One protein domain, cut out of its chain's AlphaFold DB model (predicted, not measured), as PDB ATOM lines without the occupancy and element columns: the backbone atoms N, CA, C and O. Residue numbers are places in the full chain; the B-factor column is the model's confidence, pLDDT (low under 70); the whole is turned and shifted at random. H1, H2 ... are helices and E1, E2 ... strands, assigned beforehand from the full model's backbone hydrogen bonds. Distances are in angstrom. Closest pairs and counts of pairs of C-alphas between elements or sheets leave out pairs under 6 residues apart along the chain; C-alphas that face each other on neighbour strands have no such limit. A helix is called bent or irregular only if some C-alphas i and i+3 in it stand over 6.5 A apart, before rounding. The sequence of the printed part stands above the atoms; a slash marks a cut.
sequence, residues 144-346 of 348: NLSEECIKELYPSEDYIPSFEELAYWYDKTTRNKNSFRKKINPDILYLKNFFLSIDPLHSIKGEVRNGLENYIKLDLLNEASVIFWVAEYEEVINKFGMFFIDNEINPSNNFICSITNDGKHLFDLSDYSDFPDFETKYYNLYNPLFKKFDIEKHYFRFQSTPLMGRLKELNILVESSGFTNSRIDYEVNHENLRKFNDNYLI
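What this domain is: This is residues 144 to 346 of the 348 residues of an uncharacterized protein of Flavobacterium aciduliphilum (UniProt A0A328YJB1). A loose rod of helices, in which the chain runs lengthwise three times: the bent helix H3 goes out from the H1 and H2 end, the bent helix H4 comes part of the way back, and H5 goes out again. H1 and H2 form a helical hairpin at one end; H6, H7, the strand hairpin E3 and E4, and H8 make the other end. The 203 printed residues hold eight named helices and four named strands in the order H1 H2 H3 H4 E1 E2 H5 H6 H7 E3 E4 H8, and the class is mostly helix. Each sheet, E1 - E2 and E3 - E4, is an antiparallel pair. The radius of gyration of the C-alphas is 21.6 A and the spans are 71 by 34 by 34 A.

Where its parts are: H1, residues 144 to 153, begins at C-alpha 144 (23.933, 1.204, 27.388). H2 is residues 163 to 175, 18.4 A long. H3, residues 186 to 216, and H4, residues 223 to 246, were each assigned as one helix by their hydrogen bonds but are bent: C-alphas 203 and 206, and 232 and 235, are each 7.4 A apart. Their arms are H3a, 186 to 203, 26.4 A; H3b, 206 to 216; H4a, 223 to 232; and H4b, 235 to 246. E1 is residues 256 to 258, E2 266 to 268, and H5 275 to 292, 25.5 A, with a kink of 30 degrees near residue 285. H6 is residues 295 to 302, H7 307 to 313, E3 317 to 319, E4 330 to 332. H8, residues 334 to 344, ends at C-alpha 344 (-41.569, -0.336, 41.780).

How they stand to each other: H1 and H2 only just touch, with 3 pairs of C-alphas within 8 A, closest Leu 153 and Trp 169, 6.9 A. H2 touches H3a at Tyr 170 and Lys 192, C-alphas 6.3 A apart. H3a touches H4b at Ser 197 and Phe 243, 6.1 A between C-alphas, at a shallow tilt of 18 degrees, opposite ways. H5 touches H3b at Leu 212 and Phe 278, C-alphas 6.1 A apart, and H4a at Val 230 and Tyr 286, 6.3 A. In the hairpin E1 and E2, N 257 and O 267 are 3.0 A apart; E1 and E2 are apart from H2 and H3a. H6 and H7 only just touch, with 3 pairs within 8 A, closest C-alphas Ile 295 and Leu 307, 6.8 A. In the hairpin E3 and E4, N 318 and O 331 are 2.9 A apart; the closest C-alphas of H4a and E4, Ala 224 and Val 332, are 6.0 A apart. H8 touches no helix. Every O i to N i+4 pair is within hydrogen-bond range in H2, H3b, H4a, H4b, H6, H7 and H8; H1 has 5 of 6, H3a and H5 each 12 of 14.

The domain as a whole: The C-alphas of Asn 144 and Ile 346, the two farthest apart, are 71.9 A apart. The printed part has no cut and no long link. Mean pLDDT of the printed part is 82.3; 34 residues are under 70, among them 176 to 184, 300 to 305 and 321 to 328.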
ATOM      1  N   ASN A 144      23.347   0.062  26.680       65.00
ATOM      2  CA  ASN A 144      23.933   1.204  27.388       65.00
ATOM      3  C   ASN A 144      23.039   2.453  27.324       65.00
ATOM      4  O   ASN A 144      22.802   3.089  28.345       65.00
ATOM      5  N   LEU A 145      22.463   2.764  26.155       67.94
ATOM      6  CA  LEU A 145      21.523   3.884  26.010       67.94
ATOM      7  C   LEU A 145      20.241   3.696  26.834       67.94
ATOM      8  O   LEU A 145      19.659   4.668  27.309       67.94
ATOM      9  N   SER A 146      19.782   2.453  26.984       69.00
ATOM     10  CA  SER A 146      18.597   2.134  27.784       69.00
ATOM     11  C   SER A 146      18.873   2.316  29.279       69.00
ATOM     12  O   SER A 146      18.073   2.937  29.973       69.00
ATOM     13  N   GLU A 147      20.025   1.845  29.764       73.62
ATOM     14  CA  GLU A 147      20.445   2.055  31.154       73.62
ATOM     15  C   GLU A 147      20.662   3.533  31.488       73.62
ATOM     16  O   GLU A 147      20.228   3.993  32.541       73.62
ATOM     17  N   GLU A 148      21.320   4.290  30.606       78.62
ATOM     18  CA  GLU A 148      21.505   5.736  30.780       78.62
ATOM     19  C   GLU A 148      20.160   6.464  30.864       78.62
ATOM     20  O   GLU A 148      19.987   7.369  31.677       78.62
ATOM     21  N   CYS A 149      19.184   6.031  30.067       78.19
ATOM     22  CA  CYS A 149      17.854   6.619  30.052       78.19
ATOM     23  C   CYS A 149      17.043   6.321  31.323       78.19
ATOM     24  O   CYS A 149      16.283   7.180  31.765       78.19
ATOM     25  N   ILE A 150      17.194   5.131  31.915       84.88
ATOM     26  CA  ILE A 150      16.588   4.809  33.215       84.88
ATOM     27  C   ILE A 150      17.277   5.607  34.325       84.88
ATOM     28  O   ILE A 150      16.586   6.204  35.141       84.88
ATOM     29  N   LYS A 151      18.615   5.696  34.320       86.31
ATOM     30  CA  LYS A 151      19.391   6.488  35.296       86.31
ATOM     31  C   LYS A 151      19.065   7.982  35.258       86.31
ATOM     32  O   LYS A 151      19.238   8.667  36.255       86.31
ATOM     33  N   GLU A 152      18.616   8.499  34.117       86.81
ATOM     34  CA  GLU A 152      18.124   9.877  34.025       86.81
ATOM     35  C   GLU A 152      16.821  10.074  34.813       86.81
ATOM     36  O   GLU A 152      16.676  11.092  35.483       86.81
ATOM     37  N   LEU A 153      15.893   9.114  34.742       89.75
ATOM     38  CA  LEU A 153      14.629   9.156  35.488       89.75
ATOM     39  C   LEU A 153      14.817   8.790  36.969       89.75
ATOM     40  O   LEU A 153      14.159   9.360  37.830       89.75
ATOM     41  N   TYR A 154      15.729   7.859  37.249       89.12
ATOM     42  CA  TYR A 154      16.083   7.361  38.578       89.12
ATOM     43  C   TYR A 154      17.581   7.596  38.848       89.12
ATOM     44  O   TYR A 154      18.391   6.672  38.715       89.12
ATOM     45  N   PRO A 155      17.986   8.833  39.201       84.06
ATOM     46  CA  PRO A 155      19.387   9.186  39.448       84.06
ATOM     47  C   PRO A 155      19.980   8.532  40.705       84.06
ATOM     48  O   PRO A 155      21.204   8.427  40.817       84.06
ATOM     49  N   SER A 156      19.140   8.081  41.640       86.50
ATOM     50  CA  SER A 156      19.520   7.287  42.814       86.50
ATOM     51  C   SER A 156      18.459   6.223  43.119       86.50
ATOM     52  O   SER A 156      17.330   6.315  42.640       86.50
ATOM     53  N   GLU A 157      18.822   5.197  43.900       79.94
ATOM     54  CA  GLU A 157      17.930   4.064  44.227       79.94
ATOM     55  C   GLU A 157      16.707   4.464  45.068       79.94
ATOM     56  O   GLU A 157      15.698   3.769  45.062       79.94
ATOM     57  N   ASP A 158      16.801   5.570  45.803       83.75
ATOM     58  CA  ASP A 158      15.762   6.111  46.680       83.75
ATOM     59  C   ASP A 158      14.961   7.255  46.041       83.75
ATOM     60  O   ASP A 158      14.057   7.808  46.670       83.75
ATOM     61  N   TYR A 159      15.284   7.627  44.801       88.06
ATOM     62  CA  TYR A 159      14.603   8.710  44.111       88.06
ATOM     63  C   TYR A 159      13.243   8.261  43.567       88.06
ATOM     64  O   TYR A 159      13.125   7.215  42.929       88.06
ATOM     65  N   ILE A 160      12.222   9.088  43.782       89.94
ATOM     66  CA  ILE A 160      10.865   8.869  43.280       89.94
ATOM     67  C   ILE A 160      10.511  10.045  42.358       89.94
ATOM     68  O   ILE A 160      10.432  11.173  42.849       89.94
ATOM     69  N   PRO A 161      10.317   9.818  41.046       89.81
ATOM     70  CA  PRO A 161       9.999  10.885  40.107       89.81
ATOM     71  C   PRO A 161       8.570  11.400  40.304       89.81
ATOM     72  O   PRO A 161       7.648  10.636  40.597       89.81
ATOM     73  N   SER A 162       8.379  12.697  40.070       90.06
ATOM     74  CA  SER A 162       7.054  13.307  39.922       90.06
ATOM     75  C   SER A 162       6.361  12.866  38.626       90.06
ATOM     76  O   SER A 162       6.984  12.326  37.703       90.06
ATOM     77  N   PHE A 163       5.055  13.134  38.522       90.00
ATOM     78  CA  PHE A 163       4.310  12.902  37.283       90.00
ATOM     79  C   PHE A 163       4.897  13.707  36.115       90.00
ATOM     80  O   PHE A 163       5.063  13.170  35.021       90.00
ATOM     81  N   GLU A 164       5.259  14.971  36.340       90.88
ATOM     82  CA  GLU A 164       5.825  15.854  35.321       90.88
ATOM     83  C   GLU A 164       7.176  15.343  34.803       90.88
ATOM     84  O   GLU A 164       7.440  15.391  33.599       90.88
ATOM     85  N   GLU A 165       8.020  14.813  35.692       89.94
ATOM     86  CA  GLU A 165       9.303  14.203  35.326       89.94
ATOM     87  C   GLU A 165       9.100  12.921  34.512       89.94
ATOM     88  O   GLU A 165       9.737  12.744  33.467       89.94
ATOM     89  N   LEU A 166       8.159  12.066  34.926       90.00
ATOM     90  CA  LEU A 166       7.796  10.859  34.185       90.00
ATOM     91  C   LEU A 166       7.209  11.192  32.800       90.00
ATOM     92  O   LEU A 166       7.563  10.547  31.809       90.00
ATOM     93  N   ALA A 167       6.366  12.224  32.702       88.56
ATOM     94  CA  ALA A 167       5.776  12.698  31.450       88.56
ATOM     95  C   ALA A 167       6.836  13.244  30.486       88.56
ATOM     96  O   ALA A 167       6.864  12.883  29.304       88.56
ATOM     97  N   TYR A 168       7.751  14.077  30.994       87.56
ATOM     98  CA  TYR A 168       8.881  14.584  30.220       87.56
ATOM     99  C   TYR A 168       9.762  13.439  29.702       87.56
ATOM    100  O   TYR A 168      10.126  13.403  28.521       87.56
ATOM    101  N   TRP A 169      10.061  12.466  30.563       89.94
ATOM    102  CA  TRP A 169      10.824  11.281  30.195       89.94
ATOM    103  C   TRP A 169      10.111  10.437  29.126       89.94
ATOM    104  O   TRP A 169      10.727  10.022  28.137       89.94
ATOM    105  N   TYR A 170       8.801  10.220  29.257       88.50
ATOM    106  CA  TYR A 170       8.008   9.472  28.283       88.50
ATOM    107  C   TYR A 170       8.044  10.123  26.890       88.50
ATOM    108  O   TYR A 170       8.316   9.462  25.880       88.50
ATOM    109  N   ASP A 171       7.834  11.436  26.812       84.06
ATOM    110  CA  ASP A 171       7.887  12.187  25.555       84.06
ATOM    111  C   ASP A 171       9.299  12.158  24.934       84.06
ATOM    112  O   ASP A 171       9.474  11.866  23.742       84.06
ATOM    113  N   LYS A 172      10.348  12.328  25.748       79.31
ATOM    114  CA  LYS A 172      11.745  12.210  25.297       79.31
ATOM    115  C   LYS A 172      12.043  10.829  24.697       79.31
ATOM    116  O   LYS A 172      12.640  10.724  23.619       79.31
ATOM    117  N   THR A 173      11.612   9.757  25.359       77.25
ATOM    118  CA  THR A 173      11.886   8.374  24.930       77.25
ATOM    119  C   THR A 173      11.020   7.898  23.768       77.25
ATOM    120  O   THR A 173      11.375   6.927  23.091       77.25
ATOM    121  N   THR A 174       9.885   8.545  23.508       75.94
ATOM    122  CA  THR A 174       9.022   8.252  22.352       75.94
ATOM    123  C   THR A 174       9.440   9.014  21.096       75.94
ATOM    124  O   THR A 174       9.268   8.490  19.993       75.94
ATOM    125  N   ARG A 175      10.060  10.196  21.224       70.06
ATOM    126  CA  ARG A 175      10.650  10.943  20.092       70.06
ATOM    127  C   ARG A 175      11.818  10.198  19.435       70.06
ATOM    128  O   ARG A 175      11.953  10.218  18.212       70.06
ATOM    129  N   ASN A 176      12.596   9.441  20.207       64.31
ATOM    130  CA  ASN A 176      13.721   8.631  19.717       64.31
ATOM    131  C   ASN A 176      13.289   7.257  19.148       64.31
ATOM    132  O   ASN A 176      13.798   6.205  19.539       64.31
ATOM    133  N   LYS A 177      12.358   7.247  18.177       54.66
ATOM    134  CA  LYS A 177      11.736   6.023  17.613       54.66
ATOM    135  C   LYS A 177      12.711   5.028  16.969       54.66
ATOM    136  O   LYS A 177      12.379   3.850  16.863       54.66
ATOM    137  N   ASN A 178      13.884   5.475  16.522       50.69
ATOM    138  CA  ASN A 178      14.864   4.613  15.848       50.69
ATOM    139  C   ASN A 178      15.807   3.886  16.821       50.69
ATOM    140  O   ASN A 178      16.352   2.846  16.458       50.69
ATOM    141  N   SER A 179      15.958   4.377  18.055       51.22
ATOM    142  CA  SER A 179      16.948   3.863  19.011       51.22
ATOM    143  C   SER A 179      16.488   2.604  19.757       51.22
ATOM    144  O   SER A 179      17.325   1.845  20.224       51.22
ATOM    145  N   PHE A 180      15.175   2.343  19.819       53.41
ATOM    146  CA  PHE A 180      14.589   1.331  20.715       53.41
ATOM    147  C   PHE A 180      13.750   0.254  20.002       53.41
ATOM    148  O   PHE A 180      12.995  -0.473  20.629       53.41
ATOM    149  N   ARG A 181      13.831   0.127  18.673       49.75
ATOM    150  CA  ARG A 181      12.868  -0.683  17.895       49.75
ATOM    151  C   ARG A 181      13.050  -2.205  17.921       49.75
ATOM    152  O   ARG A 181      12.174  -2.883  17.392       49.75
ATOM    153  N   LYS A 182      14.155  -2.753  18.445       51.50
ATOM    154  CA  LYS A 182      14.450  -4.196  18.286       51.50
ATOM    155  C   LYS A 182      14.625  -5.007  19.574       51.50
ATOM    156  O   LYS A 182      14.283  -6.180  19.543       51.50
ATOM    157  N   LYS A 183      15.028  -4.404  20.693       55.94
ATOM    158  CA  LYS A 183      14.987  -4.996  22.044       55.94
ATOM    159  C   LYS A 183      14.836  -3.846  23.046       55.94
ATOM    160  O   LYS A 183      15.821  -3.217  23.413       55.94
ATOM    161  N   ILE A 184      13.602  -3.495  23.405       63.12
ATOM    162  CA  ILE A 184      13.358  -2.512  24.473       63.12
ATOM    163  C   ILE A 184      13.734  -3.202  25.784       63.12
ATOM    164  O   ILE A 184      13.249  -4.304  26.034       63.12
ATOM    165  N   ASN A 185      14.606  -2.584  26.586       73.62
ATOM    166  CA  ASN A 185      14.834  -3.018  27.963       73.62
ATOM    167  C   ASN A 185      13.453  -3.175  28.650       73.62
ATOM    168  O   ASN A 185      12.675  -2.218  28.597       73.62
ATOM    169  N   PRO A 186      13.121  -4.342  29.239       80.25
ATOM    170  CA  PRO A 186      11.814  -4.585  29.846       80.25
ATOM    171  C   PRO A 186      11.359  -3.470  30.794       80.25
ATOM    172  O   PRO A 186      10.200  -3.074  30.736       80.25
ATOM    173  N   ASP A 187      12.273  -2.886  31.568       82.44
ATOM    174  CA  ASP A 187      11.971  -1.817  32.522       82.44
ATOM    175  C   ASP A 187      11.492  -0.547  31.813       82.44
ATOM    176  O   ASP A 187      10.513   0.065  32.227       82.44
ATOM    177  N   ILE A 188      12.093  -0.187  30.671       83.00
ATOM    178  CA  ILE A 188      11.618   0.941  29.848       83.00
ATOM    179  C   ILE A 188      10.201   0.679  29.341       83.00
ATOM    180  O   ILE A 188       9.396   1.608  29.255       83.00
ATOM    181  N   LEU A 189       9.893  -0.565  28.963       82.50
ATOM    182  CA  LEU A 189       8.554  -0.922  28.508       82.50
ATOM    183  C   LEU A 189       7.541  -0.817  29.654       82.50
ATOM    184  O   LEU A 189       6.490  -0.211  29.458       82.50
ATOM    185  N   TYR A 190       7.872  -1.339  30.835       86.06
ATOM    186  CA  TYR A 190       7.032  -1.218  32.027       86.06
ATOM    187  C   TYR A 190       6.800   0.243  32.413       86.06
ATOM    188  O   TYR A 190       5.653   0.645  32.558       86.06
ATOM    189  N   LEU A 191       7.853   1.064  32.465       88.31
ATOM    190  CA  LEU A 191       7.756   2.499  32.753       88.31
ATOM    191  C   LEU A 191       6.864   3.242  31.748       88.31
ATOM    192  O   LEU A 191       6.036   4.066  32.131       88.31
ATOM    193  N   LYS A 192       6.987   2.930  30.453       87.81
ATOM    194  CA  LYS A 192       6.129   3.514  29.411       87.81
ATOM    195  C   LYS A 192       4.673   3.089  29.544       87.81
ATOM    196  O   LYS A 192       3.790   3.924  29.369       87.81
ATOM    197  N   ASN A 193       4.426   1.812  29.817       87.69
ATOM    198  CA  ASN A 193       3.072   1.300  30.009       87.69
ATOM    199  C   ASN A 193       2.442   1.899  31.268       87.69
ATOM    200  O   ASN A 193       1.300   2.334  31.220       87.69
ATOM    201  N   PHE A 194       3.204   2.013  32.354       90.12
ATOM    202  CA  PHE A 194       2.756   2.669  33.574       90.12
ATOM    203  C   PHE A 194       2.404   4.138  33.335       90.12
ATOM    204  O   PHE A 194       1.342   4.577  33.770       90.12
ATOM    205  N   PHE A 195       3.227   4.881  32.581       91.12
ATOM    206  CA  PHE A 195       2.888   6.252  32.191       91.12
ATOM    207  C   PHE A 195       1.542   6.324  31.446       91.12
ATOM    208  O   PHE A 195       0.694   7.150  31.768       91.12
ATOM    209  N   LEU A 196       1.320   5.427  30.480       90.00
ATOM    210  CA  LEU A 196       0.056   5.356  29.740       90.00
ATOM    211  C   LEU A 196      -1.148   5.032  30.638       90.00
ATOM    212  O   LEU A 196      -2.258   5.462  30.332       90.00
ATOM    213  N   SER A 197      -0.932   4.301  31.731       88.75
ATOM    214  CA  SER A 197      -1.964   3.992  32.722       88.75
ATOM    215  C   SER A 197      -2.242   5.165  33.674       88.75
ATOM    216  O   SER A 197      -3.397   5.411  34.011       88.75
ATOM    217  N   ILE A 198      -1.209   5.896  34.115       90.00
ATOM    218  CA  ILE A 198      -1.335   6.979  35.110       90.00
ATOM    219  C   ILE A 198      -1.762   8.323  34.493       90.00
ATOM    220  O   ILE A 198      -2.424   9.113  35.163       90.00
ATOM    221  N   ASP A 199      -1.440   8.592  33.224       90.25
ATOM    222  CA  ASP A 199      -1.808   9.836  32.524       90.25
ATOM    223  C   ASP A 199      -3.330  10.112  32.526       90.25
ATOM    224  O   ASP A 199      -3.746  11.205  32.935       90.25
ATOM    225  N   PRO A 200      -4.203   9.123  32.231       87.25
ATOM    226  CA  PRO A 200      -5.642   9.274  32.415       87.25
ATOM    227  C   PRO A 200      -6.040   9.669  33.839       87.25
ATOM    228  O   PRO A 200      -6.922  10.514  33.987       87.25
ATOM    229  N   LEU A 201      -5.400   9.117  34.878       87.62
ATOM    230  CA  LEU A 201      -5.708   9.467  36.271       87.62
ATOM    231  C   LEU A 201      -5.323  10.899  36.600       87.62
ATOM    232  O   LEU A 201      -6.084  11.620  37.249       87.62
ATOM    233  N   HIS A 202      -4.153  11.318  36.130       89.38
ATOM    234  CA  HIS A 202      -3.682  12.673  36.336       89.38
ATOM    235  C   HIS A 202      -4.661  13.692  35.737       89.38
ATOM    236  O   HIS A 202      -4.993  14.686  36.385       89.38
ATOM    237  N   SER A 203      -5.212  13.394  34.554       86.44
ATOM    238  CA  SER A 203      -6.185  14.263  33.879       86.44
ATOM    239  C   SER A 203      -7.495  14.469  34.659       86.44
ATOM    240  O   SER A 203      -8.096  15.538  34.565       86.44
ATOM    241  N   ILE A 204      -7.910  13.488  35.470       88.38
ATOM    242  CA  ILE A 204      -9.183  13.506  36.215       88.38
ATOM    243  C   ILE A 204      -9.015  13.738  37.724       88.38
ATOM    244  O   ILE A 204     -10.005  13.795  38.452       88.38
ATOM    245  N   LYS A 205      -7.784  13.912  38.226       88.62
ATOM    246  CA  LYS A 205      -7.497  14.180  39.651       88.62
ATOM    247  C   LYS A 205      -8.306  15.363  40.194       88.62
ATOM    248  O   LYS A 205      -8.814  15.317  41.313       88.62
ATOM    249  N   GLY A 206      -8.455  16.420  39.392       90.19
ATOM    250  CA  GLY A 206      -9.277  17.578  39.752       90.19
ATOM    251  C   GLY A 206     -10.765  17.240  39.898       90.19
ATOM    252  O   GLY A 206     -11.434  17.792  40.768       90.19
ATOM    253  N   GLU A 207     -11.278  16.299  39.103       92.19
ATOM    254  CA  GLU A 207     -12.684  15.882  39.153       92.19
ATOM    255  C   GLU A 207     -13.018  15.128  40.441       92.19
ATOM    256  O   GLU A 207     -14.095  15.334  40.988       92.19
ATOM    257  N   VAL A 208     -12.086  14.337  40.985       92.06
ATOM    258  CA  VAL A 208     -12.263  13.663  42.288       92.06
ATOM    259  C   VAL A 208     -12.466  14.680  43.406       92.06
ATOM    260  O   VAL A 208     -13.417  14.576  44.183       92.06
ATOM    261  N   ARG A 209     -11.606  15.705  43.467       93.00
ATOM    262  CA  ARG A 209     -11.722  16.771  44.473       93.00
ATOM    263  C   ARG A 209     -13.030  17.535  44.326       93.00
ATOM    264  O   ARG A 209     -13.745  17.709  45.309       93.00
ATOM    265  N   ASN A 210     -13.389  17.902  43.097       93.75
ATOM    266  CA  ASN A 210     -14.669  18.551  42.816       93.75
ATOM    267  C   ASN A 210     -15.855  17.666  43.233       93.75
ATOM    268  O   ASN A 210     -16.802  18.155  43.847       93.75
ATOM    269  N   GLY A 211     -15.794  16.361  42.965       94.56
ATOM    270  CA  GLY A 211     -16.825  15.402  43.347       94.56
ATOM    271  C   GLY A 211     -17.008  15.299  44.858       94.56
ATOM    272  O   GLY A 211     -18.144  15.324  45.334       94.56
ATOM    273  N   LEU A 212     -15.912  15.276  45.623       96.12
ATOM    274  CA  LEU A 212     -15.938  15.317  47.089       96.12
ATOM    275  C   LEU A 212     -16.525  16.627  47.631       96.12
ATOM    276  O   LEU A 212     -17.355  16.602  48.542       96.12
ATOM    277  N   GLU A 213     -16.138  17.770  47.065       95.75
ATOM    278  CA  GLU A 213     -16.698  19.073  47.441       95.75
ATOM    279  C   GLU A 213     -18.196  19.174  47.129       95.75
ATOM    280  O   GLU A 213     -18.968  19.735  47.913       95.75
ATOM    281  N   ASN A 214     -18.620  18.618  45.992       94.19
ATOM    282  CA  ASN A 214     -20.018  18.561  45.580       94.19
ATOM    283  C   ASN A 214     -20.827  17.604  46.459       94.19
ATOM    284  O   ASN A 214     -21.956  17.924  46.822       94.19
ATOM    285  N   TYR A 215     -20.234  16.486  46.884       95.94
ATOM    286  CA  TYR A 215     -20.863  15.538  47.799       95.94
ATOM    287  C   TYR A 215     -21.241  16.192  49.138       95.94
ATOM    288  O   TYR A 215     -22.318  15.943  49.667       95.94
ATOM    289  N   ILE A 216     -20.400  17.082  49.682       94.81
ATOM    290  CA  ILE A 216     -20.691  17.793  50.946       94.81
ATOM    291  C   ILE A 216     -21.956  18.662  50.836       94.81
ATOM    292  O   ILE A 216     -22.661  18.869  51.822       94.81
ATOM    293  N   LYS A 217     -22.240  19.178  49.637       93.81
ATOM    294  CA  LYS A 217     -23.391  20.044  49.345       93.81
ATOM    295  C   LYS A 217     -24.616  19.248  48.879       93.81
ATOM    296  O   LYS A 217     -25.663  19.847  48.639       93.81
ATOM    297  N   LEU A 218     -24.478  17.933  48.712       94.62
ATOM    298  CA  LEU A 218     -25.499  17.068  48.141       94.62
ATOM    299  C   LEU A 218     -26.655  16.872  49.126       94.62
ATOM    300  O   LEU A 218     -26.463  16.437  50.262       94.62
ATOM    301  N   ASP A 219     -27.879  17.144  48.672       93.44
ATOM    302  CA  ASP A 219     -29.082  16.782  49.417       93.44
ATOM    303  C   ASP A 219     -29.357  15.280  49.263       93.44
ATOM    304  O   ASP A 219     -29.956  14.839  48.283       93.44
ATOM    305  N   LEU A 220     -28.911  14.498  50.249       93.00
ATOM    306  CA  LEU A 220     -29.064  13.040  50.276       93.00
ATOM    307  C   LEU A 220     -30.526  12.573  50.360       93.00
ATOM    308  O   LEU A 220     -30.800  11.405  50.094       93.00
ATOM    309  N   LEU A 221     -31.462  13.452  50.735       92.94
ATOM    310  CA  LEU A 221     -32.892  13.133  50.746       92.94
ATOM    311  C   LEU A 221     -33.535  13.338  49.368       92.94
ATOM    312  O   LEU A 221     -34.608  12.790  49.101       92.94
ATOM    313  N   ASN A 222     -32.888  14.099  48.483       92.88
ATOM    314  CA  ASN A 222     -33.342  14.312  47.120       92.88
ATOM    315  C   ASN A 222     -32.747  13.256  46.182       92.88
ATOM    316  O   ASN A 222     -31.623  13.377  45.695       92.88
ATOM    317  N   GLU A 223     -33.548  12.235  45.878       92.44
ATOM    318  CA  GLU A 223     -33.152  11.137  44.994       92.44
ATOM    319  C   GLU A 223     -32.650  11.614  43.619       92.44
ATOM    320  O   GLU A 223     -31.686  11.062  43.098       92.44
ATOM    321  N   ALA A 224     -33.255  12.655  43.039       90.69
ATOM    322  CA  ALA A 224     -32.823  13.176  41.744       90.69
ATOM    323  C   ALA A 224     -31.405  13.761  41.815       90.69
ATOM    324  O   ALA A 224     -30.594  13.516  40.922       90.69
ATOM    325  N   SER A 225     -31.083  14.474  42.899       91.00
ATOM    326  CA  SER A 225     -29.736  15.002  43.135       91.00
ATOM    327  C   SER A 225     -28.714  13.879  43.295       91.00
ATOM    328  O   SER A 225     -27.627  13.951  42.726       91.00
ATOM    329  N   VAL A 226     -29.069  12.819  44.032       94.12
ATOM    330  CA  VAL A 226     -28.206  11.641  44.215       94.12
ATOM    331  C   VAL A 226     -27.958  10.934  42.882       94.12
ATOM    332  O   VAL A 226     -26.809  10.658  42.548       94.12
ATOM    333  N   ILE A 227     -29.011  10.688  42.096       92.44
ATOM    334  CA  ILE A 227     -28.905  10.083  40.762       92.44
ATOM    335  C   ILE A 227     -27.973  10.900  39.867       92.44
ATOM    336  O   ILE A 227     -27.106  10.326  39.209       92.44
ATOM    337  N   PHE A 228     -28.143  12.223  39.851       90.12
ATOM    338  CA  PHE A 228     -27.330  13.104  39.023       90.12
ATOM    339  C   PHE A 228     -25.852  13.041  39.413       90.12
ATOM    340  O   PHE A 228     -25.011  12.820  38.548       90.12
ATOM    341  N   TRP A 229     -25.542  13.142  40.711       93.69
ATOM    342  CA  TRP A 229     -24.165  13.064  41.198       93.69
ATOM    343  C   TRP A 229     -23.521  11.714  40.839       93.69
ATOM    344  O   TRP A 229     -22.422  11.680  40.295       93.69
ATOM    345  N   VAL A 230     -24.210  10.589  41.065       93.44
ATOM    346  CA  VAL A 230     -23.650   9.265  40.735       93.44
ATOM    347  C   VAL A 230     -23.428   9.121  39.224       93.44
ATOM    348  O   VAL A 230     -22.385   8.629  38.808       93.44
ATOM    349  N   ALA A 231     -24.361   9.584  38.388       89.38
ATOM    350  CA  ALA A 231     -24.203   9.529  36.935       89.38
ATOM    351  C   ALA A 231     -23.066  10.435  36.422       89.38
ATOM    352  O   ALA A 231     -22.338  10.042  35.513       89.38
ATOM    353  N   GLU A 232     -22.892  11.625  37.005       89.25
ATOM    354  CA  GLU A 232     -21.833  12.579  36.642       89.25
ATOM    355  C   GLU A 232     -20.432  11.990  36.865       89.25
ATOM    356  O   GLU A 232     -19.542  12.162  36.032       89.25
ATOM    357  N   TYR A 233     -20.246  11.266  37.969       92.38
ATOM    358  CA  TYR A 233     -18.941  10.763  38.401       92.38
ATOM    359  C   TYR A 233     -18.657   9.300  38.007       92.38
ATOM    360  O   TYR A 233     -17.596   8.766  38.338       92.38
ATOM    361  N   GLU A 234     -19.554   8.658  37.253       89.19
ATOM    362  CA  GLU A 234     -19.413   7.263  36.811       89.19
ATOM    363  C   GLU A 234     -18.178   7.040  35.912       89.19
ATOM    364  O   GLU A 234     -17.504   6.014  35.992       89.19
ATOM    365  N   GLU A 235     -17.812   8.001  35.063       87.62
ATOM    366  CA  GLU A 235     -16.595   7.881  34.245       87.62
ATOM    367  C   GLU A 235     -15.318   8.005  35.092       87.62
ATOM    368  O   GLU A 235     -14.339   7.292  34.857       87.62
ATOM    369  N   VAL A 236     -15.341   8.878  36.105       90.62
ATOM    370  CA  VAL A 236     -14.211   9.115  37.014       90.62
ATOM    371  C   VAL A 236     -13.905   7.846  37.808       90.62
ATOM    372  O   VAL A 236     -12.757   7.400  37.816       90.62
ATOM    373  N   ILE A 237     -14.925   7.222  38.414       89.56
ATOM    374  CA  ILE A 237     -14.739   5.990  39.195       89.56
ATOM    375  C   ILE A 237     -14.209   4.844  38.324       89.56
ATOM    376  O   ILE A 237     -13.316   4.116  38.747       89.56
ATOM    377  N   ASN A 238     -14.692   4.730  37.082       87.00
ATOM    378  CA  ASN A 238     -14.267   3.683  36.157       87.00
ATOM    379  C   ASN A 238     -12.795   3.838  35.757       87.00
ATOM    380  O   ASN A 238     -12.055   2.858  35.774       87.00
ATOM    381  N   LYS A 239     -12.343   5.058  35.437       87.56
ATOM    382  CA  LYS A 239     -10.936   5.313  35.081       87.56
ATOM    383  C   LYS A 239      -9.981   4.969  36.226       87.56
ATOM    384  O   LYS A 239      -8.977   4.302  35.989       87.56
ATOM    385  N   PHE A 240     -10.310   5.369  37.456       86.62
ATOM    386  CA  PHE A 240      -9.511   4.999  38.628       86.62
ATOM    387  C   PHE A 240      -9.554   3.500  38.924       86.62
ATOM    388  O   PHE A 240      -8.500   2.896  39.114       86.62
ATOM    389  N   GLY A 241     -10.740   2.887  38.919       81.81
ATOM    390  CA  GLY A 241     -10.891   1.452  39.164       81.81
ATOM    391  C   GLY A 241     -10.076   0.608  38.183       81.81
ATOM    392  O   GLY A 241      -9.346  -0.287  38.608       81.81
ATOM    393  N   MET A 242     -10.122   0.943  36.888       83.19
ATOM    394  CA  MET A 242      -9.325   0.267  35.859       83.19
ATOM    395  C   MET A 242      -7.823   0.395  36.117       83.19
ATOM    396  O   MET A 242      -7.120  -0.604  36.036       83.19
ATOM    397  N   PHE A 243      -7.325   1.573  36.510       86.88
ATOM    398  CA  PHE A 243      -5.904   1.737  36.829       86.88
ATOM    399  C   PHE A 243      -5.437   0.804  37.952       86.88
ATOM    400  O   PHE A 243      -4.415   0.133  37.800       86.88
ATOM    401  N   PHE A 244      -6.163   0.744  39.074       81.25
ATOM    402  CA  PHE A 244      -5.756  -0.097  40.206       81.25
ATOM    403  C   PHE A 244      -5.815  -1.590  39.867       81.25
ATOM    404  O   PHE A 244      -4.930  -2.336  40.283       81.25
ATOM    405  N   ILE A 245      -6.811  -2.013  39.077       79.75
ATOM    406  CA  ILE A 245      -6.937  -3.395  38.595       79.75
ATOM    407  C   ILE A 245      -5.800  -3.738  37.626       79.75
ATOM    408  O   ILE A 245      -5.098  -4.722  37.846       79.75
ATOM    409  N   ASP A 246      -5.588  -2.920  36.594       81.81
ATOM    410  CA  ASP A 246      -4.624  -3.188  35.519       81.81
ATOM    411  C   ASP A 246      -3.171  -3.189  36.012       81.81
ATOM    412  O   ASP A 246      -2.312  -3.833  35.411       81.81
ATOM    413  N   ASN A 247      -2.889  -2.470  37.103       78.88
ATOM    414  CA  ASN A 247      -1.550  -2.372  37.687       78.88
ATOM    415  C   ASN A 247      -1.396  -3.185  38.985       78.88
ATOM    416  O   ASN A 247      -0.337  -3.127  39.601       78.88
ATOM    417  N   GLU A 248      -2.427  -3.926  39.412       79.44
ATOM    418  CA  GLU A 248      -2.434  -4.724  40.652       79.44
ATOM    419  C   GLU A 248      -2.049  -3.916  41.915       79.44
ATOM    420  O   GLU A 248      -1.441  -4.429  42.858       79.44
ATOM    421  N   ILE A 249      -2.404  -2.627  41.954       76.06
ATOM    422  CA  ILE A 249      -2.027  -1.711  43.039       76.06
ATOM    423  C   ILE A 249      -3.106  -1.717  44.119       76.06
ATOM    424  O   ILE A 249      -4.280  -1.482  43.844       76.06
ATOM    425  N   ASN A 250      -2.697  -1.900  45.377       68.62
ATOM    426  CA  ASN A 250      -3.583  -1.706  46.519       68.62
ATOM    427  C   ASN A 250      -3.426  -0.279  47.098       68.62
ATOM    428  O   ASN A 250      -2.390   0.007  47.707       68.62
ATOM    429  N   PRO A 251      -4.434   0.605  46.966       61.34
ATOM    430  CA  PRO A 251      -4.358   1.997  47.416       61.34
ATOM    431  C   PRO A 251      -4.236   2.177  48.940       61.34
ATOM    432  O   PRO A 251      -3.968   3.285  49.395       61.34
ATOM    433  N   SER A 252      -4.396   1.124  49.752       58.41
ATOM    434  CA  SER A 252      -4.330   1.228  51.218       58.41
ATOM    435  C   SER A 252      -2.909   1.277  51.804       58.41
ATOM    436  O   SER A 252      -2.766   1.487  53.008       58.41
ATOM    437  N   ASN A 253      -1.861   1.054  51.001       59.50
ATOM    438  CA  ASN A 253      -0.480   0.908  51.480       59.50
ATOM    439  C   ASN A 253       0.414   2.060  51.002       59.50
ATOM    440  O   ASN A 253       0.865   2.040  49.865       59.50
ATOM    441  N   ASN A 254       0.700   3.030  51.880       67.88
ATOM    442  CA  ASN A 254       1.718   4.095  51.756       67.88
ATOM    443  C   ASN A 254       1.782   4.906  50.443       67.88
ATOM    444  O   ASN A 254       2.697   5.709  50.302       67.88
ATOM    445  N   PHE A 255       0.842   4.726  49.511       80.31
ATOM    446  CA  PHE A 255       0.766   5.330  48.174       80.31
ATOM    447  C   PHE A 255       2.013   5.193  47.279       80.31
ATOM    448  O   PHE A 255       1.956   5.551  46.112       80.31
ATOM    449  N   ILE A 256       3.108   4.607  47.756       86.25
ATOM    450  CA  ILE A 256       4.294   4.317  46.952       86.25
ATOM    451  C   ILE A 256       4.138   2.928  46.332       86.25
ATOM    452  O   ILE A 256       4.027   1.934  47.054       86.25
ATOM    453  N   CYS A 257       4.157   2.848  45.001       85.19
ATOM    454  CA  CYS A 257       4.082   1.587  44.264       85.19
ATOM    455  C   CYS A 257       5.374   1.300  43.489       85.19
ATOM    456  O   CYS A 257       6.097   2.213  43.093       85.19
ATOM    457  N   SER A 258       5.669   0.014  43.279       86.19
ATOM    458  CA  SER A 258       6.738  -0.424  42.378       86.19
ATOM    459  C   SER A 258       6.160  -0.655  40.986       86.19
ATOM    460  O   SER A 258       5.217  -1.424  40.838       86.19
ATOM    461  N   ILE A 259       6.738  -0.010  39.975       85.44
ATOM    462  CA  ILE A 259       6.296  -0.110  38.578       85.44
ATOM    463  C   ILE A 259       6.736  -1.442  37.945       85.44
ATOM    464  O   ILE A 259       6.030  -2.023  37.127       85.44
ATOM    465  N   THR A 260       7.923  -1.925  38.307       76.31
ATOM    466  CA  THR A 260       8.605  -3.067  37.669       76.31
ATOM    467  C   THR A 260       8.611  -4.339  38.518       76.31
ATOM    468  O   THR A 260       9.280  -5.304  38.157       76.31
ATOM    469  N   ASN A 261       7.888  -4.368  39.645       69.31
ATOM    470  CA  ASN A 261       7.861  -5.477  40.619       69.31
ATOM    471  C   ASN A 261       9.237  -5.893  41.188       69.31
ATOM    472  O   ASN A 261       9.347  -6.893  41.896       69.31
ATOM    473  N   ASP A 262      10.289  -5.125  40.909       72.25
ATOM    474  CA  ASP A 262      11.663  -5.343  41.369       72.25
ATOM    475  C   ASP A 262      12.018  -4.495  42.603       72.25
ATOM    476  O   ASP A 262      13.115  -4.622  43.146       72.25
ATOM    477  N   GLY A 263      11.094  -3.628  43.036       73.31
ATOM    478  CA  GLY A 263      11.273  -2.712  44.160       73.31
ATOM    479  C   GLY A 263      12.204  -1.528  43.886       73.31
ATOM    480  O   GLY A 263      12.484  -0.787  44.822       73.31
ATOM    481  N   LYS A 264      12.682  -1.338  42.647       79.25
ATOM    482  CA  LYS A 264      13.637  -0.273  42.292       79.25
ATOM    483  C   LYS A 264      12.962   0.939  41.679       79.25
ATOM    484  O   LYS A 264      13.233   2.065  42.073       79.25
ATOM    485  N   HIS A 265      12.082   0.711  40.708       88.00
ATOM    486  CA  HIS A 265      11.402   1.799  40.016       88.00
ATOM    487  C   HIS A 265      10.101   2.108  40.746       88.00
ATOM    488  O   HIS A 265       9.098   1.407  40.589       88.00
ATOM    489  N   LEU A 266      10.161   3.112  41.615       89.19
ATOM    490  CA  LEU A 266       9.058   3.515  42.476       89.19
ATOM    491  C   LEU A 266       8.317   4.726  41.902       89.19
ATOM    492  O   LEU A 266       8.900   5.526  41.167       89.19
ATOM    493  N   PHE A 267       7.044   4.866  42.260       89.94
ATOM    494  CA  PHE A 267       6.229   6.047  41.977       89.94
ATOM    495  C   PHE A 267       5.364   6.399  43.185       89.94
ATOM    496  O   PHE A 267       4.855   5.500  43.858       89.94
ATOM    497  N   ASP A 268       5.193   7.695  43.450       89.44
ATOM    498  CA  ASP A 268       4.351   8.189  44.539       89.44
ATOM    499  C   ASP A 268       2.943   8.538  44.034       89.44
ATOM    500  O   ASP A 268       2.747   9.427  43.204       89.44
ATOM    501  N   LEU A 269       1.943   7.834  44.561       88.19
ATOM    502  CA  LEU A 269       0.523   8.053  44.307       88.19
ATOM    503  C   LEU A 269      -0.155   8.883  45.408       88.19
ATOM    504  O   LEU A 269      -1.384   8.936  45.446       88.19
ATOM    505  N   SER A 270       0.592   9.511  46.320       87.19
ATOM    506  CA  SER A 270       0.044  10.281  47.452       87.19
ATOM    507  C   SER A 270      -0.871  11.414  46.993       87.19
ATOM    508  O   SER A 270      -1.868  11.754  47.636       87.19
ATOM    509  N   ASP A 271      -0.591  11.923  45.800       86.25
ATOM    510  CA  ASP A 271      -1.396  12.885  45.071       86.25
ATOM    511  C   ASP A 271      -2.829  12.418  44.766       86.25
ATOM    512  O   ASP A 271      -3.703  13.247  44.513       86.25
ATOM    513  N   TYR A 272      -3.079  11.112  44.817       87.00
ATOM    514  CA  TYR A 272      -4.373  10.475  44.578       87.00
ATOM    515  C   TYR A 272      -5.012   9.947  45.874       87.00
ATOM    516  O   TYR A 272      -5.946   9.147  45.826       87.00
ATOM    517  N   SER A 273      -4.547  10.405  47.041       86.75
ATOM    518  CA  SER A 273      -5.050   9.981  48.360       86.75
ATOM    519  C   SER A 273      -6.506  10.350  48.656       86.75
ATOM    520  O   SER A 273      -7.111   9.752  49.543       86.75
ATOM    521  N   ASP A 274      -7.094  11.266  47.885       89.12
ATOM    522  CA  ASP A 274      -8.521  11.604  47.955       89.12
ATOM    523  C   ASP A 274      -9.416  10.492  47.363       89.12
ATOM    524  O   ASP A 274     -10.609  10.410  47.667       89.12
ATOM    525  N   PHE A 275      -8.856   9.615  46.518       88.88
ATOM    526  CA  PHE A 275      -9.627   8.618  45.780       88.88
ATOM    527  C   PHE A 275     -10.348   7.587  46.672       88.88
ATOM    528  O   PHE A 275     -11.540   7.391  46.452       88.88
ATOM    529  N   PRO A 276      -9.730   6.968  47.699       88.44
ATOM    530  CA  PRO A 276     -10.422   5.986  48.542       88.44
ATOM    531  C   PRO A 276     -11.664   6.533  49.269       88.44
ATOM    532  O   PRO A 276     -12.671   5.831  49.406       88.44
ATOM    533  N   ASP A 277     -11.628   7.793  49.725       91.56
ATOM    534  CA  ASP A 277     -12.799   8.444  50.337       91.56
ATOM    535  C   ASP A 277     -13.890   8.694  49.289       91.56
ATOM    536  O   ASP A 277     -15.067   8.392  49.511       91.56
ATOM    537  N   PHE A 278     -13.496   9.191  48.115       93.56
ATOM    538  CA  PHE A 278     -14.406   9.406  46.994       93.56
ATOM    539  C   PHE A 278     -15.078   8.109  46.532       93.56
ATOM    540  O   PHE A 278     -16.298   8.071  46.391       93.56
ATOM    541  N   GLU A 279     -14.307   7.036  46.368       91.56
ATOM    542  CA  GLU A 279     -14.781   5.704  45.999       91.56
ATOM    543  C   GLU A 279     -15.802   5.173  47.011       91.56
ATOM    544  O   GLU A 279     -16.892   4.732  46.639       91.56
ATOM    545  N   THR A 280     -15.487   5.283  48.304       92.88
ATOM    546  CA  THR A 280     -16.385   4.861  49.384       92.88
ATOM    547  C   THR A 280     -17.718   5.606  49.310       92.88
ATOM    548  O   THR A 280     -18.790   4.996  49.361       92.88
ATOM    549  N   LYS A 281     -17.675   6.934  49.159       95.69
ATOM    550  CA  LYS A 281     -18.874   7.774  49.020       95.69
ATOM    551  C   LYS A 281     -19.667   7.430  47.766       95.69
ATOM    552  O   LYS A 281     -20.890   7.316  47.844       95.69
ATOM    553  N   TYR A 282     -18.982   7.206  46.646       95.56
ATOM    554  CA  TYR A 282     -19.610   6.822  45.392       95.56
ATOM    555  C   TYR A 282     -20.371   5.505  45.525       95.56
ATOM    556  O   TYR A 282     -21.575   5.469  45.269       95.56
ATOM    557  N   TYR A 283     -19.722   4.439  45.998       93.69
ATOM    558  CA  TYR A 283     -20.366   3.129  46.099       93.69
ATOM    559  C   TYR A 283     -21.492   3.081  47.135       93.69
ATOM    560  O   TYR A 283     -22.473   2.363  46.931       93.69
ATOM    561  N   ASN A 284     -21.414   3.884  48.200       95.19
ATOM    562  CA  ASN A 284     -22.512   4.020  49.160       95.19
ATOM    563  C   ASN A 284     -23.799   4.559  48.514       95.19
ATOM    564  O   ASN A 284     -24.891   4.141  48.902       95.19
ATOM    565  N   LEU A 285     -23.684   5.448  47.523       95.50
ATOM    566  CA  LEU A 285     -24.827   5.973  46.771       95.50
ATOM    567  C   LEU A 285     -25.198   5.088  45.576       95.50
ATOM    568  O   LEU A 285     -26.379   4.877  45.307       95.50
ATOM    569  N   TYR A 286     -24.206   4.538  44.878       93.44
ATOM    570  CA  TYR A 286     -24.404   3.722  43.686       93.44
ATOM    571  C   TYR A 286     -25.089   2.388  43.994       93.44
ATOM    572  O   TYR A 286     -26.036   2.026  43.304       93.44
ATOM    573  N   ASN A 287     -24.670   1.659  45.035       91.75
ATOM    574  CA  ASN A 287     -25.169   0.303  45.305       91.75
ATOM    575  C   ASN A 287     -26.703   0.230  45.507       91.75
ATOM    576  O   ASN A 287     -27.338  -0.657  44.926       91.75
ATOM    577  N   PRO A 288     -27.342   1.150  46.259       91.94
ATOM    578  CA  PRO A 288     -28.801   1.225  46.320       91.94
ATOM    579  C   PRO A 288     -29.461   1.466  44.954       91.94
ATOM    580  O   PRO A 288     -30.436   0.788  44.623       91.94
ATOM    581  N   LEU A 289     -28.927   2.390  44.144       91.19
ATOM    582  CA  LEU A 289     -29.453   2.689  42.805       91.19
ATOM    583  C   LEU A 289     -29.272   1.501  41.853       91.19
ATOM    584  O   LEU A 289     -30.177   1.178  41.085       91.19
ATOM    585  N   PHE A 290     -28.134   0.815  41.948       87.31
ATOM    586  CA  PHE A 290     -27.809  -0.370  41.164       87.31
ATOM    587  C   PHE A 290     -28.847  -1.472  41.340       87.31
ATOM    588  O   PHE A 290     -29.342  -2.033  40.359       87.31
ATOM    589  N   LYS A 291     -29.234  -1.723  42.594       88.12
ATOM    590  CA  LYS A 291     -30.304  -2.663  42.920       88.12
ATOM    591  C   LYS A 291     -31.664  -2.157  42.432       88.12
ATOM    592  O   LYS A 291     -32.382  -2.898  41.768       88.12
ATOM    593  N   LYS A 292     -32.005  -0.900  42.728       89.75
ATOM    594  CA  LYS A 292     -33.317  -0.308  42.419       89.75
ATOM    595  C   LYS A 292     -33.636  -0.283  40.923       89.75
ATOM    596  O   LYS A 292     -34.763  -0.556  40.526       89.75
ATOM    597  N   PHE A 293     -32.659   0.043  40.083       88.94
ATOM    598  CA  PHE A 293     -32.863   0.140  38.634       88.94
ATOM    599  C   PHE A 293     -32.582  -1.168  37.882       88.94
ATOM    600  O   PHE A 293     -32.559  -1.167  36.646       88.94
ATOM    601  N   ASP A 294     -32.421  -2.277  38.621       83.88
ATOM    602  CA  ASP A 294     -32.165  -3.623  38.093       83.88
ATOM    603  C   ASP A 294     -30.977  -3.627  37.115       83.88
ATOM    604  O   ASP A 294     -31.017  -4.216  36.029       83.88
ATOM    605  N   ILE A 295     -29.925  -2.883  37.476       81.44
ATOM    606  CA  ILE A 295     -28.791  -2.633  36.582       81.44
ATOM    607  C   ILE A 295     -28.036  -3.927  36.321       81.44
ATOM    608  O   ILE A 295     -27.625  -4.152  35.192       81.44
ATOM    609  N   GLU A 296     -27.919  -4.819  37.305       78.38
ATOM    610  CA  GLU A 296     -27.263  -6.121  37.140       78.38
ATOM    611  C   GLU A 296     -27.876  -6.933  35.991       78.38
ATOM    612  O   GLU A 296     -27.192  -7.351  35.053       78.38
ATOM    613  N   LYS A 297     -29.199  -7.114  36.010       74.94
ATOM    614  CA  LYS A 297     -29.914  -7.871  34.979       74.94
ATOM    615  C   LYS A 297     -29.853  -7.183  33.622       74.94
ATOM    616  O   LYS A 297     -29.867  -7.856  32.589       74.94
ATOM    617  N   HIS A 298     -29.808  -5.854  33.618       70.88
ATOM    618  CA  HIS A 298     -29.651  -5.064  32.405       70.88
ATOM    619  C   HIS A 298     -28.244  -5.196  31.815       70.88
ATOM    620  O   HIS A 298     -28.089  -5.476  30.628       70.88
ATOM    621  N   TYR A 299     -27.220  -5.121  32.663       70.94
ATOM    622  CA  TYR A 299     -25.812  -5.279  32.317       70.94
ATOM    623  C   TYR A 299     -25.549  -6.622  31.626       70.94
ATOM    624  O   TYR A 299     -24.921  -6.662  30.567       70.94
ATOM    625  N   PHE A 300     -26.113  -7.714  32.157       65.50
ATOM    626  CA  PHE A 300     -26.012  -9.044  31.545       65.50
ATOM    627  C   PHE A 300     -26.711  -9.161  30.183       65.50
ATOM    628  O   PHE A 300     -26.334 -10.008  29.374       65.50
ATOM    629  N   ARG A 301     -27.730  -8.339  29.912       59.22
ATOM    630  CA  ARG A 301     -28.497  -8.382  28.657       59.22
ATOM    631  C   ARG A 301     -27.889  -7.531  27.548       59.22
ATOM    632  O   ARG A 301     -28.020  -7.907  26.387       59.22
ATOM    633  N   PHE A 302     -27.243  -6.418  27.894       56.34
ATOM    634  CA  PHE A 302     -26.824  -5.403  26.921       56.34
ATOM    635  C   PHE A 302     -25.314  -5.156  26.863       56.34
ATOM    636  O   PHE A 302     -24.896  -4.262  26.140       56.34
ATOM    637  N   GLN A 303     -24.507  -5.974  27.554       52.50
ATOM    638  CA  GLN A 303     -23.041  -5.891  27.574       52.50
ATOM    639  C   GLN A 303     -22.557  -4.480  27.924       52.50
ATOM    640  O   GLN A 303     -22.188  -3.702  27.049       52.50
ATOM    641  N   SER A 304     -22.512  -4.177  29.222       53.50
ATOM    642  CA  SER A 304     -21.999  -2.914  29.774       53.50
ATOM    643  C   SER A 304     -22.850  -1.682  29.475       53.50
ATOM    644  O   SER A 304     -22.418  -0.743  28.816       53.50
ATOM    645  N   THR A 305     -24.067  -1.643  30.016       60.41
ATOM    646  CA  THR A 305     -24.786  -0.372  30.146       60.41
ATOM    647  C   THR A 305     -24.428   0.253  31.500       60.41
ATOM    648  O   THR A 305     -24.797  -0.323  32.525       60.41
ATOM    649  N   PRO A 306     -23.719   1.398  31.530       76.81
ATOM    650  CA  PRO A 306     -23.499   2.166  32.756       76.81
ATOM    651  C   PRO A 306     -24.844   2.586  33.374       76.81
ATOM    652  O   PRO A 306     -25.862   2.613  32.665       76.81
ATOM    653  N   LEU A 307     -24.876   2.959  34.657       84.44
ATOM    654  CA  LEU A 307     -26.065   3.517  35.320       84.44
ATOM    655  C   LEU A 307     -26.695   4.607  34.458       84.44
ATOM    656  O   LEU A 307     -27.907   4.587  34.227       84.44
ATOM    657  N   MET A 308     -25.872   5.496  33.902       85.31
ATOM    658  CA  MET A 308     -26.349   6.551  33.017       85.31
ATOM    659  C   MET A 308     -27.121   6.008  31.802       85.31
ATOM    660  O   MET A 308     -28.162   6.551  31.435       85.31
ATOM    661  N   GLY A 309     -26.657   4.919  31.182       84.81
ATOM    662  CA  GLY A 309     -27.348   4.305  30.048       84.81
ATOM    663  C   GLY A 309     -28.700   3.712  30.446       84.81
ATOM    664  O   GLY A 309     -29.698   3.931  29.758       84.81
ATOM    665  N   ARG A 310     -28.771   3.048  31.605       87.56
ATOM    666  CA  ARG A 310     -30.029   2.482  32.105       87.56
ATOM    667  C   ARG A 310     -31.049   3.571  32.441       87.56
ATOM    668  O   ARG A 310     -32.221   3.454  32.087       87.56
ATOM    669  N   LEU A 311     -30.611   4.648  33.084       89.88
ATOM    670  CA  LEU A 311     -31.477   5.778  33.422       89.88
ATOM    671  C   LEU A 311     -32.021   6.490  32.176       89.88
ATOM    672  O   LEU A 311     -33.173   6.929  32.186       89.88
ATOM    673  N   LYS A 312     -31.231   6.569  31.099       88.69
ATOM    674  CA  LYS A 312     -31.675   7.113  29.807       88.69
ATOM    675  C   LYS A 312     -32.759   6.264  29.156       88.69
ATOM    676  O   LYS A 312     -33.761   6.803  28.708       88.69
ATOM    677  N   GLU A 313     -32.612   4.941  29.149       88.38
ATOM    678  CA  GLU A 313     -33.645   4.044  28.608       88.38
ATOM    679  C   GLU A 313     -34.973   4.147  29.362       88.38
ATOM    680  O   GLU A 313     -36.048   4.087  28.764       88.38
ATOM    681  N   LEU A 314     -34.897   4.319  30.683       89.69
ATOM    682  CA  LEU A 314     -36.064   4.553  31.529       89.69
ATOM    683  C   LEU A 314     -36.637   5.973  31.365       89.69
ATOM    684  O   LEU A 314     -37.654   6.290  31.980       89.69
ATOM    685  N   ASN A 315     -36.012   6.824  30.543       91.62
ATOM    686  CA  ASN A 315     -36.303   8.252  30.400       91.62
ATOM    687  C   ASN A 315     -36.296   9.000  31.744       91.62
ATOM    688  O   ASN A 315     -37.033   9.971  31.918       91.62
ATOM    689  N   ILE A 316     -35.501   8.525  32.706       92.62
ATOM    690  CA  ILE A 316     -35.288   9.172  34.004       92.62
ATOM    691  C   ILE A 316     -34.204  10.233  33.874       92.62
ATOM    692  O   ILE A 316     -34.338  11.293  34.467       92.62
ATOM    693  N   LEU A 317     -33.169   9.977  33.073       90.25
ATOM    694  CA  LEU A 317     -32.160  10.968  32.718       90.25
ATOM    695  C   LEU A 317     -32.374  11.393  31.263       90.25
ATOM    696  O   LEU A 317     -32.363  10.545  30.370       90.25
ATOM    697  N   VAL A 318     -32.588  12.684  31.023       89.75
ATOM    698  CA  VAL A 318     -32.858  13.245  29.691       89.75
ATOM    699  C   VAL A 318     -31.865  14.357  29.367       89.75
ATOM    700  O   VAL A 318     -31.313  14.982  30.269       89.75
ATOM    701  N   GLU A 319     -31.587  14.571  28.082       84.94
ATOM    702  CA  GLU A 319     -30.727  15.676  27.646       84.94
ATOM    703  C   GLU A 319     -31.423  17.004  27.940       84.94
ATOM    704  O   GLU A 319     -32.578  17.211  27.552       84.94
ATOM    705  N   SER A 320     -30.730  17.904  28.632       77.75
ATOM    706  CA  SER A 320     -31.242  19.244  28.866       77.75
ATOM    707  C   SER A 320     -31.271  20.013  27.543       77.75
ATOM    708  O   SER A 320     -30.403  19.882  26.678       77.75
ATOM    709  N   SER A 321     -32.286  20.852  27.375       64.62
ATOM    710  CA  SER A 321     -32.477  21.654  26.158       64.62
ATOM    711  C   SER A 321     -31.426  22.765  25.951       64.62
ATOM    712  O   SER A 321     -31.497  23.500  24.963       64.62
ATOM    713  N   GLY A 322     -30.450  22.901  26.857       58.16
ATOM    714  CA  GLY A 322     -29.381  23.893  26.800       58.16
ATOM    715  C   GLY A 322     -28.084  23.306  26.246       58.16
ATOM    716  O   GLY A 322     -27.372  22.594  26.942       58.16
ATOM    717  N   PHE A 323     -27.729  23.646  25.007       44.16
ATOM    718  CA  PHE A 323     -26.393  23.354  24.479       44.16
ATOM    719  C   PHE A 323     -25.352  24.251  25.167       44.16
ATOM    720  O   PHE A 323     -25.246  25.438  24.847       44.16
ATOM    721  N   THR A 324     -24.548  23.690  26.070       50.94
ATOM    722  CA  THR A 324     -23.265  24.278  26.473       50.94
ATOM    723  C   THR A 324     -22.124  23.495  25.811       50.94
ATOM    724  O   THR A 324     -22.145  22.275  25.692       50.94
ATOM    725  N   ASN A 325     -21.140  24.213  25.263       42.09
ATOM    726  CA  ASN A 325     -20.206  23.734  24.231       42.09
ATOM    727  C   ASN A 325     -19.155  22.683  24.668       42.09
ATOM    728  O   ASN A 325     -18.153  22.522  23.972       42.09
ATOM    729  N   SER A 326     -19.332  21.947  25.771       43.59
ATOM    730  CA  SER A 326     -18.328  20.941  26.175       43.59
ATOM    731  C   SER A 326     -18.807  19.772  27.041       43.59
ATOM    732  O   SER A 326     -18.029  18.846  27.252       43.59
ATOM    733  N   ARG A 327     -20.060  19.748  27.507       56.53
ATOM    734  CA  ARG A 327     -20.668  18.592  28.188       56.53
ATOM    735  C   ARG A 327     -22.143  18.538  27.793       56.53
ATOM    736  O   ARG A 327     -22.796  19.571  27.737       56.53
ATOM    737  N   ILE A 328     -22.655  17.350  27.468       58.09
ATOM    738  CA  ILE A 328     -24.106  17.161  27.357       58.09
ATOM    739  C   ILE A 328     -24.646  17.314  28.778       58.09
ATOM    740  O   ILE A 328     -24.389  16.454  29.621       58.09
ATOM    741  N   ASP A 329     -25.330  18.420  29.047       72.75
ATOM    742  CA  ASP A 329     -25.978  18.664  30.329       72.75
ATOM    743  C   ASP A 329     -27.226  17.778  30.398       72.75
ATOM    744  O   ASP A 329     -28.107  17.874  29.542       72.75
ATOM    745  N   TYR A 330     -27.294  16.887  31.386       82.31
ATOM    746  CA  TYR A 330     -28.459  16.035  31.625       82.31
ATOM    747  C   TYR A 330     -29.332  16.606  32.744       82.31
ATOM    748  O   TYR A 330     -28.846  17.279  33.646       82.31
ATOM    749  N   GLU A 331     -30.621  16.285  32.726       87.56
ATOM    750  CA  GLU A 331     -31.539  16.560  33.830       87.56
ATOM    751  C   GLU A 331     -32.341  15.311  34.201       87.56
ATOM    752  O   GLU A 331     -32.555  14.407  33.385       87.56
ATOM    753  N   VAL A 332     -32.782  15.245  35.458       88.56
ATOM    754  CA  VAL A 332     -33.642  14.157  35.925       88.56
ATOM    755  C   VAL A 332     -35.097  14.494  35.614       88.56
ATOM    756  O   VAL A 332     -35.655  15.469  36.118       88.56
ATOM    757  N   ASN A 333     -35.753  13.648  34.828       92.19
ATOM    758  CA  ASN A 333     -37.183  13.731  34.592       92.19
ATOM    759  C   ASN A 333     -37.942  13.266  35.846       92.19
ATOM    760  O   ASN A 333     -38.187  12.074  36.056       92.19
ATOM    761  N   HIS A 334     -38.333  14.230  36.683       91.00
ATOM    762  CA  HIS A 334     -39.039  13.976  37.940       91.00
ATOM    763  C   HIS A 334     -40.361  13.216  37.763       91.00
ATOM    764  O   HIS A 334     -40.738  12.436  38.638       91.00
ATOM    765  N   GLU A 335     -41.069  13.414  36.648       92.75
ATOM    766  CA  GLU A 335     -42.321  12.706  36.378       92.75
ATOM    767  C   GLU A 335     -42.063  11.217  36.126       92.75
ATOM    768  O   GLU A 335     -42.732  10.366  36.711       92.75
ATOM    769  N   ASN A 336     -41.069  10.892  35.298       93.12
ATOM    770  CA  ASN A 336     -40.714   9.509  34.997       93.12
ATOM    771  C   ASN A 336     -40.075   8.804  36.195       93.12
ATOM    772  O   ASN A 336     -40.405   7.646  36.446       93.12
ATOM    773  N   LEU A 337     -39.248   9.499  36.982       92.75
ATOM    774  CA  LEU A 337     -38.716   8.959  38.235       92.75
ATOM    775  C   LEU A 337     -39.844   8.631  39.223       92.75
ATOM    776  O   LEU A 337     -39.874   7.544  39.796       92.75
ATOM    777  N   ARG A 338     -40.821   9.534  39.379       91.81
ATOM    778  CA  ARG A 338     -41.991   9.289  40.230       91.81
ATOM    779  C   ARG A 338     -42.820   8.107  39.729       91.81
ATOM    780  O   ARG A 338     -43.128   7.220  40.516       91.81
ATOM    781  N   LYS A 339     -43.132   8.055  38.428       91.38
ATOM    782  CA  LYS A 339     -43.850   6.922  37.813       91.38
ATOM    783  C   LYS A 339     -43.114   5.600  38.021       91.38
ATOM    784  O   LYS A 339     -43.755   4.581  38.258       91.38
ATOM    785  N   PHE A 340     -41.787   5.602  37.915       91.31
ATOM    786  CA  PHE A 340     -40.978   4.421  38.194       91.31
ATOM    787  C   PHE A 340     -41.132   3.992  39.657       91.31
ATOM    788  O   PHE A 340     -41.467   2.840  39.913       91.31
ATOM    789  N   ASN A 341     -40.973   4.922  40.602       89.06
ATOM    790  CA  ASN A 341     -41.093   4.655  42.037       89.06
ATOM    791  C   ASN A 341     -42.476   4.110  42.424       89.06
ATOM    792  O   ASN A 341     -42.557   3.120  43.149       89.06
ATOM    793  N   ASP A 342     -43.547   4.709  41.899       88.06
ATOM    794  CA  ASP A 342     -44.926   4.290  42.169       88.06
ATOM    795  C   ASP A 342     -45.191   2.851  41.684       88.06
ATOM    796  O   ASP A 342     -45.914   2.102  42.336       88.06
ATOM    797  N   ASN A 343     -44.576   2.437  40.570       82.06
ATOM    798  CA  ASN A 343     -44.703   1.076  40.042       82.06
ATOM    799  C   ASN A 343     -43.774   0.073  40.741       82.06
ATOM    800  O   ASN A 343     -44.136  -1.091  40.893       82.06
ATOM    801  N   TYR A 344     -42.585   0.512  41.157       74.25
ATOM    802  CA  TYR A 344     -41.569  -0.336  41.780       74.25
ATOM    803  C   TYR A 344     -41.960  -0.756  43.207       74.25
ATOM    804  O   TYR A 344     -41.761  -1.906  43.593       74.25
ATOM    805  N   LEU A 345     -42.606   0.138  43.966       61.00
ATOM    806  CA  LEU A 345     -43.112  -0.138  45.320       61.00
ATOM    807  C   LEU A 345     -44.258  -1.165  45.365       61.00
ATOM    808  O   LEU A 345     -44.620  -1.622  46.443       61.00
ATOM    809  N   ILE A 346     -44.847  -1.519  44.220       55.81
ATOM    810  CA  ILE A 346     -45.909  -2.534  44.124       55.81
ATOM    811  C   ILE A 346     -45.309  -3.946  43.949       55.81
ATOM    812  O   ILE A 346     -46.018  -4.943  44.077       55.81
TER     813      ILE A 346